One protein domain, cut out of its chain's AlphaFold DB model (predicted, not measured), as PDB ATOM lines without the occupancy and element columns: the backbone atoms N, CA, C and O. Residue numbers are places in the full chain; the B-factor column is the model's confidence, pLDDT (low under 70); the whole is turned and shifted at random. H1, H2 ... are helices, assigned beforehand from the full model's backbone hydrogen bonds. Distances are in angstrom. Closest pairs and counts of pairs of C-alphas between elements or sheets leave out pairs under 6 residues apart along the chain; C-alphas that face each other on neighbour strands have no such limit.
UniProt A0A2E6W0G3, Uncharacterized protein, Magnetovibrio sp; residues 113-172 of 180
ATOM      1  N   GLN A 113     295.253 275.269 238.659       87.88
ATOM      2  CA  GLN A 113     294.629 274.921 237.382       87.88
ATOM      3  C   GLN A 113     294.609 273.404 237.184       87.88
ATOM      4  O   GLN A 113     293.557 272.843 236.912       87.88
ATOM      5  N   GLU A 114     295.737 272.734 237.426       89.00
ATOM      6  CA  GLU A 114     295.840 271.272 237.328       89.00
ATOM      7  C   GLU A 114     294.873 270.555 238.273       89.00
ATOM      8  O   GLU A 114     294.328 269.511 237.922       89.00
ATOM      9  N   LEU A 115     294.645 271.102 239.473       88.25
ATOM     10  CA  LEU A 115     293.666 270.546 240.401       88.25
ATOM     11  C   LEU A 115     292.248 270.632 239.831       88.25
ATOM     12  O   LEU A 115     291.504 269.658 239.925       88.25
ATOM     13  N   PHE A 116     291.864 271.777 239.259       88.50
ATOM     14  CA  PHE A 116     290.547 271.935 238.640       88.50
ATOM     15  C   PHE A 116     290.389 271.030 237.418       88.50
ATOM     16  O   PHE A 116     289.394 270.315 237.325       88.50
ATOM     17  N   ASP A 117     291.401 270.976 236.552       89.06
ATOM     18  CA  ASP A 117     291.391 270.107 235.376       89.06
ATOM     19  C   ASP A 117     291.286 268.630 235.782       89.06
ATOM     20  O   ASP A 117     290.510 267.878 235.189       89.06
ATOM     21  N   MET A 118     292.009 268.207 236.828       89.19
ATOM     22  CA  MET A 118     291.893 266.856 237.378       89.19
ATOM     23  C   MET A 118     290.492 266.598 237.939       89.19
ATOM     24  O   MET A 118     289.912 265.549 237.668       89.19
ATOM     25  N   MET A 119     289.920 267.544 238.688       88.19
ATOM     26  CA  MET A 119     288.578 267.408 239.255       88.19
ATOM     27  C   MET A 119     287.502 267.246 238.178       88.19
ATOM     28  O   MET A 119     286.619 266.401 238.341       88.19
ATOM     29  N   ASP A 120     287.582 268.011 237.090       88.50
ATOM     30  CA  ASP A 120     286.622 267.941 235.984       88.50
ATOM     31  C   ASP A 120     286.801 266.672 235.140       88.50
ATOM     32  O   ASP A 120     285.840 266.172 234.554       88.50
ATOM     33  N   ASN A 121     288.004 266.089 235.140       88.12
ATOM     34  CA  ASN A 121     288.335 264.869 234.401       88.12
ATOM     35  C   ASN A 121     288.514 263.629 235.290       88.12
ATOM     36  O   ASN A 121     289.046 262.620 234.825       88.12
ATOM     37  N   LEU A 122     288.036 263.663 236.542       85.62
ATOM     38  CA  LEU A 122     288.260 262.603 237.536       85.62
ATOM     39  C   LEU A 122     287.873 261.207 237.019       85.62
ATOM     40  O   LEU A 122     288.526 260.213 237.320       85.62
ATOM     41  N   ASN A 123     286.772 261.129 236.270       86.50
ATOM     42  CA  ASN A 123     286.356 259.960 235.497       86.50
ATOM     43  C   ASN A 123     285.345 260.379 234.415       86.50
ATOM     44  O   ASN A 123     284.873 261.516 234.401       86.50
ATOM     45  N   GLY A 124     284.970 259.441 233.537       89.50
ATOM     46  CA  GLY A 124     284.024 259.711 232.448       89.50
ATOM     47  C   GLY A 124     282.663 260.224 232.922       89.50
ATOM     48  O   GLY A 124     282.141 261.170 232.350       89.50
ATOM     49  N   ALA A 125     282.116 259.681 234.014       88.44
ATOM     50  CA  ALA A 125     280.821 260.132 234.519       88.44
ATOM     51  C   ALA A 125     280.865 261.581 235.031       88.44
ATOM     52  O   ALA A 125     279.936 262.351 234.794       88.44
ATOM     53  N   VAL A 126     281.953 261.965 235.707       88.06
ATOM     54  CA  VAL A 126     282.166 263.349 236.145       88.06
ATOM     55  C   VAL A 126     282.322 264.271 234.941       88.06
ATOM     56  O   VAL A 126     281.585 265.249 234.838       88.06
ATOM     57  N   ARG A 127     283.215 263.926 234.012       90.31
ATOM     58  CA  ARG A 127     283.511 264.734 232.826       90.31
ATOM     59  C   ARG A 127     282.289 264.951 231.937       90.31
ATOM     60  O   ARG A 127     282.062 266.063 231.475       90.31
ATOM     61  N   ASP A 128     281.497 263.906 231.718       91.31
ATOM     62  CA  ASP A 128     280.431 263.933 230.714       91.31
ATOM     63  C   ASP A 128     279.091 264.427 231.294       91.31
ATOM     64  O   ASP A 128     278.280 264.984 230.556       91.31
ATOM     65  N   TYR A 129     278.851 264.267 232.607       88.44
ATOM     66  CA  TYR A 129     277.536 264.535 233.218       88.44
ATOM     67  C   TYR A 129     277.541 265.429 234.459       88.44
ATOM     68  O   TYR A 129     276.464 265.752 234.954       88.44
ATOM     69  N   LEU A 130     278.694 265.809 235.014       87.06
ATOM     70  CA  LEU A 130     278.745 266.649 236.220       87.06
ATOM     71  C   LEU A 130     279.498 267.952 235.971       87.06
ATOM     72  O   LEU A 130     278.953 269.026 236.235       87.06
ATOM     73  N   ALA A 131     280.711 267.874 235.423       87.69
ATOM     74  CA  ALA A 131     281.532 269.036 235.102       87.69
ATOM     75  C   ALA A 131     280.798 270.061 234.205       87.69
ATOM     76  O   ALA A 131     280.784 271.240 234.572       87.69
ATOM     77  N   PRO A 132     280.056 269.666 233.140       89.44
ATOM     78  CA  PRO A 132     279.326 270.616 232.290       89.44
ATOM     79  C   PRO A 132     278.227 271.400 233.021       89.44
ATOM     80  O   PRO A 132     277.799 272.453 232.556       89.44
ATOM     81  N   HIS A 133     277.769 270.902 234.172       86.62
ATOM     82  CA  HIS A 133     276.744 271.545 234.994       86.62
ATOM     83  C   HIS A 133     277.329 272.377 236.145       86.62
ATOM     84  O   HIS A 133     276.584 272.815 237.021       86.62
ATOM     85  N   GLY A 134     278.646 272.605 236.165       81.31
ATOM     86  CA  GLY A 134     279.286 273.479 237.149       81.31
ATOM     87  C   GLY A 134     279.315 272.899 238.562       81.31
ATOM     88  O   GLY A 134     279.314 273.649 239.536       81.31
ATOM     89  N   PHE A 135     279.353 271.568 238.700       76.50
ATOM     90  CA  PHE A 135     279.396 270.900 240.006       76.50
ATOM     91  C   PHE A 135     280.658 271.214 240.833       76.50
ATOM     92  O   PHE A 135     280.673 270.945 242.035       76.50
ATOM     93  N   GLY A 136     281.700 271.806 240.235       74.50
ATOM     94  CA  GLY A 136     282.894 272.258 240.959       74.50
ATOM     95  C   GLY A 136     283.652 271.107 241.625       74.50
ATOM     96  O   GLY A 136     284.078 271.216 242.782       74.50
ATOM     97  N   GLY A 137     283.749 269.975 240.924       80.00
ATOM     98  CA  GLY A 137     284.399 268.765 241.411       80.00
ATOM     99  C   GLY A 137     283.678 268.096 242.597       80.00
ATOM    100  O   GLY A 137     282.456 268.204 242.751       80.00
ATOM    101  N   PRO A 138     284.408 267.383 243.477       81.12
ATOM    102  CA  PRO A 138     283.820 266.639 244.593       81.12
ATOM    103  C   PRO A 138     283.042 267.510 245.590       81.12
ATOM    104  O   PRO A 138     282.144 267.005 246.261       81.12
ATOM    105  N   ASN A 139     283.332 268.812 245.688       86.12
ATOM    106  CA  ASN A 139     282.668 269.692 246.650       86.12
ATOM    107  C   ASN A 139     281.167 269.841 246.374       86.12
ATOM    108  O   ASN A 139     280.380 269.776 247.319       86.12
ATOM    109  N   GLY A 140     280.745 269.989 245.113       86.50
ATOM    110  CA  GLY A 140     279.317 270.061 244.784       86.50
ATOM    111  C   GLY A 140     278.592 268.747 245.066       86.50
ATOM    112  O   GLY A 140     277.487 268.749 245.613       86.50
ATOM    113  N   LEU A 141     279.243 267.611 244.793       85.19
ATOM    114  CA  LEU A 141     278.707 266.289 245.130       85.19
ATOM    115  C   LEU A 141     278.529 266.121 246.643       85.19
ATOM    116  O   LEU A 141     277.449 265.749 247.109       85.19
ATOM    117  N   PHE A 142     279.552 266.464 247.428       90.50
ATOM    118  CA  PHE A 142     279.468 266.413 248.885       90.50
ATOM    119  C   PHE A 142     278.465 267.417 249.449       90.50
ATOM    120  O   PHE A 142     277.817 267.106 250.448       90.50
ATOM    121  N   ALA A 143     278.263 268.573 248.814       91.75
ATOM    122  CA  ALA A 143     277.238 269.529 249.222       91.75
ATOM    123  C   ALA A 143     275.825 268.936 249.095       91.75
ATOM    124  O   ALA A 143     275.027 269.069 250.023       91.75
ATOM    125  N   MET A 144     275.528 268.209 248.010       91.31
ATOM    126  CA  MET A 144     274.240 267.516 247.854       91.31
ATOM    127  C   MET A 144     274.035 266.426 248.911       91.31
ATOM    128  O   MET A 144     272.968 266.350 249.527       91.31
ATOM    129  N   VAL A 145     275.062 265.600 249.153       94.12
ATOM    130  CA  VAL A 145     275.019 264.549 250.185       94.12
ATOM    131  C   VAL A 145     274.827 265.165 251.571       94.12
ATOM    132  O   VAL A 145     273.987 264.700 252.342       94.12
ATOM    133  N   THR A 146     275.544 266.251 251.862       96.00
ATOM    134  CA  THR A 146     275.434 266.998 253.118       96.00
ATOM    135  C   THR A 146     274.023 267.553 253.294       96.00
ATOM    136  O   THR A 146     273.410 267.318 254.330       96.00
ATOM    137  N   ASN A 147     273.458 268.209 252.277       96.19
ATOM    138  CA  ASN A 147     272.101 268.756 252.339       96.19
ATOM    139  C   ASN A 147     271.056 267.656 252.593       96.19
ATOM    140  O   ASN A 147     270.210 267.789 253.475       96.19
ATOM    141  N   LYS A 148     271.163 266.518 251.895       97.50
ATOM    142  CA  LYS A 148     270.282 265.363 252.117       97.50
ATOM    143  C   LYS A 148     270.407 264.809 253.538       97.50
ATOM    144  O   LYS A 148     269.399 264.462 254.150       97.50
ATOM    145  N   HIS A 149     271.624 264.728 254.073       98.00
ATOM    146  CA  HIS A 149     271.859 264.292 255.449       98.00
ATOM    147  C   HIS A 149     271.222 265.256 256.458       98.00
ATOM    148  O   HIS A 149     270.536 264.813 257.377       98.00
ATOM    149  N   MET A 150     271.390 266.566 256.265       98.06
ATOM    150  CA  MET A 150     270.778 267.594 257.111       98.06
ATOM    151  C   MET A 150     269.246 267.507 257.090       98.06
ATOM    152  O   MET A 150     268.627 267.508 258.148       98.06
ATOM    153  N   GLN A 151     268.634 267.350 255.911       98.06
ATOM    154  CA  GLN A 151     267.179 267.197 255.775       98.06
ATOM    155  C   GLN A 151     266.656 265.920 256.443       98.06
ATOM    156  O   GLN A 151     265.603 265.941 257.074       98.06
ATOM    157  N   LYS A 152     267.382 264.803 256.308       98.38
ATOM    158  CA  LYS A 152     266.948 263.496 256.820       98.38
ATOM    159  C   LYS A 152     267.162 263.331 258.325       98.38
ATOM    160  O   LYS A 152     266.346 262.693 258.981       98.38
ATOM    161  N   PHE A 153     268.270 263.844 258.854       98.12
ATOM    162  CA  PHE A 153     268.714 263.573 260.226       98.12
ATOM    163  C   PHE A 153     268.766 264.819 261.118       98.12
ATOM    164  O   PHE A 153     269.140 264.715 262.282       98.12
ATOM    165  N   GLY A 154     268.417 265.997 260.596       97.94
ATOM    166  CA  GLY A 154     268.396 267.243 261.366       97.94
ATOM    167  C   GLY A 154     269.778 267.791 261.731       97.94
ATOM    168  O   GLY A 154     269.879 268.649 262.603       97.94
ATOM    169  N   THR A 155     270.853 267.307 261.095       97.75
ATOM    170  CA  THR A 155     272.206 267.837 261.322       97.75
ATOM    171  C   THR A 155     272.261 269.323 260.988       97.75
ATOM    172  O   THR A 155     271.783 269.743 259.934       97.75
ATOM    173  N   THR A 156     272.872 270.119 261.860       97.50
ATOM    174  CA  THR A 156     272.953 271.573 261.683       97.50
ATOM    175  C   THR A 156     274.313 272.005 261.136       97.50
ATOM    176  O   THR A 156     275.312 271.281 261.209       97.50
ATOM    177  N   ARG A 157     274.375 273.221 260.584       96.25
ATOM    178  CA  ARG A 157     275.629 273.791 260.068       96.25
ATOM    179  C   ARG A 157     276.650 273.996 261.183       96.25
ATOM    180  O   ARG A 157     277.841 273.836 260.947       96.25
ATOM    181  N   GLU A 158     276.194 274.316 262.388       97.56
ATOM    182  CA  GLU A 158     277.023 274.531 263.575       97.56
ATOM    183  C   GLU A 158     277.708 273.229 264.003       97.56
ATOM    184  O   GLU A 158     278.895 273.240 264.334       97.56
ATOM    185  N   GLN A 159     276.999 272.097 263.925       97.31
ATOM    186  CA  GLN A 159     277.562 270.773 264.210       97.31
ATOM    187  C   GLN A 159     278.665 270.406 263.208       97.31
ATOM    188  O   GLN A 159     279.746 269.979 263.611       97.31
ATOM    189  N   LEU A 160     278.439 270.641 261.912       96.50
ATOM    190  CA  LEU A 160     279.468 270.437 260.885       96.50
ATOM    191  C   LEU A 160     280.639 271.418 261.055       96.50
ATOM    192  O   LEU A 160     281.804 271.034 260.962       96.50
ATOM    193  N   GLY A 161     280.346 272.680 261.371       97.06
ATOM    194  CA  GLY A 161     281.346 273.711 261.643       97.06
ATOM    195  C   GLY A 161     282.248 273.355 262.825       97.06
ATOM    196  O   GLY A 161     283.441 273.670 262.802       97.06
ATOM    197  N   ARG A 162     281.719 272.632 263.819       97.50
ATOM    198  CA  ARG A 162     282.497 272.158 264.964       97.50
ATOM    199  C   ARG A 162     283.617 271.203 264.558       97.50
ATOM    200  O   ARG A 162     284.733 271.371 265.043       97.50
ATOM    201  N   ILE A 163     283.364 270.304 263.604       96.69
ATOM    202  CA  ILE A 163     284.383 269.399 263.042       96.69
ATOM    203  C   ILE A 163     285.554 270.215 262.483       96.69
ATOM    204  O   ILE A 163     286.712 269.960 262.808       96.69
ATOM    205  N   CYS A 164     285.257 271.255 261.701       95.88
ATOM    206  CA  CYS A 164     286.272 272.120 261.105       95.88
ATOM    207  C   CYS A 164     287.082 272.907 262.155       95.88
ATOM    208  O   CYS A 164     288.268 273.176 261.949       95.88
ATOM    209  N   ILE A 165     286.458 273.326 263.261       97.06
ATOM    210  CA  ILE A 165     287.148 274.009 264.369       97.06
ATOM    211  C   ILE A 165     288.074 273.029 265.095       97.06
ATOM    212  O   ILE A 165     289.252 273.332 265.295       97.06
ATOM    213  N   ASP A 166     287.569 271.849 265.451       96.81
ATOM    214  CA  ASP A 166     288.325 270.855 266.211       96.81
ATOM    215  C   ASP A 166     289.498 270.287 265.389       96.81
ATOM    216  O   ASP A 166     290.603 270.146 265.918       96.81
ATOM    217  N   GLN A 167     289.323 270.069 264.080       96.06
ATOM    218  CA  GLN A 167     290.420 269.693 263.177       96.06
ATOM    219  C   GLN A 167     291.522 270.759 263.127       96.06
ATOM    220  O   GLN A 167     292.696 270.427 263.298       96.06
ATOM    221  N   ARG A 168     291.176 272.047 262.965       94.69
ATOM    222  CA  ARG A 168     292.173 273.136 262.968       94.69
ATOM    223  C   ARG A 168     292.900 273.234 264.301       94.69
ATOM    224  O   ARG A 168     294.117 273.382 264.317       94.69
ATOM    225  N   LYS A 169     292.177 273.099 265.415       94.88
ATOM    226  CA  LYS A 169     292.769 273.077 266.757       94.88
ATOM    227  C   LYS A 169     293.753 271.915 266.924       94.88
ATOM    228  O   LYS A 169     294.814 272.107 267.509       94.88
ATOM    229  N   ASN A 170     293.422 270.732 266.406       92.69
ATOM    230  CA  ASN A 170     294.290 269.556 266.469       92.69
ATOM    231  C   ASN A 170     295.527 269.667 265.570       92.69
ATOM    232  O   ASN A 170     296.569 269.129 265.936       92.69
ATOM    233  N   ALA A 171     295.415 270.370 264.440       89.88
ATOM    234  CA  ALA A 171     296.510 270.606 263.502       89.88
ATOM    235  C   ALA A 171     297.499 271.694 263.963       89.88
ATOM    236  O   ALA A 171     298.587 271.805 263.398       89.88
ATOM    237  N   MET A 172     297.149 272.498 264.976       89.81
ATOM    238  CA  MET A 172     298.085 273.470 265.543       89.81
ATOM    239  C   MET A 172     299.324 272.751 266.089       89.81
ATOM    240  O   MET A 172     299.187 271.700 266.725       89.81
TER     241      MET A 172
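What this domain is: This is residues 113 to 172 of the 180 residues of an uncharacterized protein of Magnetovibrio sp (UniProt A0A2E6W0G3). The model is a flat, open zigzag of helices: two long helices, H3 and H4, make a V joined at one end by a tight link, and a small head of two short helices, H1 and H2, sits near the other end of H3. Most of H4 sticks out as a free arm, residues 161 to 172 having no other part of the domain beside them, and contacts between the helices are few. The printed part has 60 residues, with four named helices in the order H1, H2, H3, H4 and no named strand; the class is all helix. The whole is loose, with a radius of gyration of the C-alphas of 14.8 A, and its C-alphas span 35 by 33 by 14 A.

Where its parts are: H1 is residues 113 to 120, beginning at C-alpha 113 at (294.629, 274.921, 237.382). H2 is residues 124 to 129, six residues. H3 is residues 138 to 153, the longest helix by residues; it measures 22.0 A from C-alpha 138 at (283.820, 266.639, 244.593) to C-alpha 153. H4 is residues 157 to 171, 21.4 A from its first to its last C-alpha, ending at C-alpha 171 at (296.510, 270.606, 263.502).

How they stand to each other: H1 and H2 are close but not clearly touching, with the closest C-alphas, those of Asp 120 and Arg 127, 5.5 A apart. Their lines are about perpendicular, at 79 degrees. H1 and H3 are also close but not clearly touching; their closest C-alphas, those of Met 119 and Pro 138, are 7.2 A apart. They run the same way at a steep tilt of 51 degrees. H2 and H3 are apart, though they follow each other in the chain. H3 and H4 are near each other, with 5 pairs of C-alphas within 10 A and the closest at 8.4 A. H4 is apart from H1 and from H2. In H1, H2 and H3 every O i to N i+4 pair is within hydrogen-bond range; in H4, 9 of 11 are.

The domain as a whole: The two C-alphas farthest apart in the domain, those of Asp 128 and Met 172, are 40.2 A from each other. Residues 161 to 172, of which 161 to 171 belong to H4, stand free; without them the body spans 35 by 20 by 14 A. The printed part has no cut. The links H1 to H2 and H3 to H4 are tight, and the link H2 to H3, with 8 residues, is short. The mean pLDDT of the printed part is 91.2, and no printed residue is under 70.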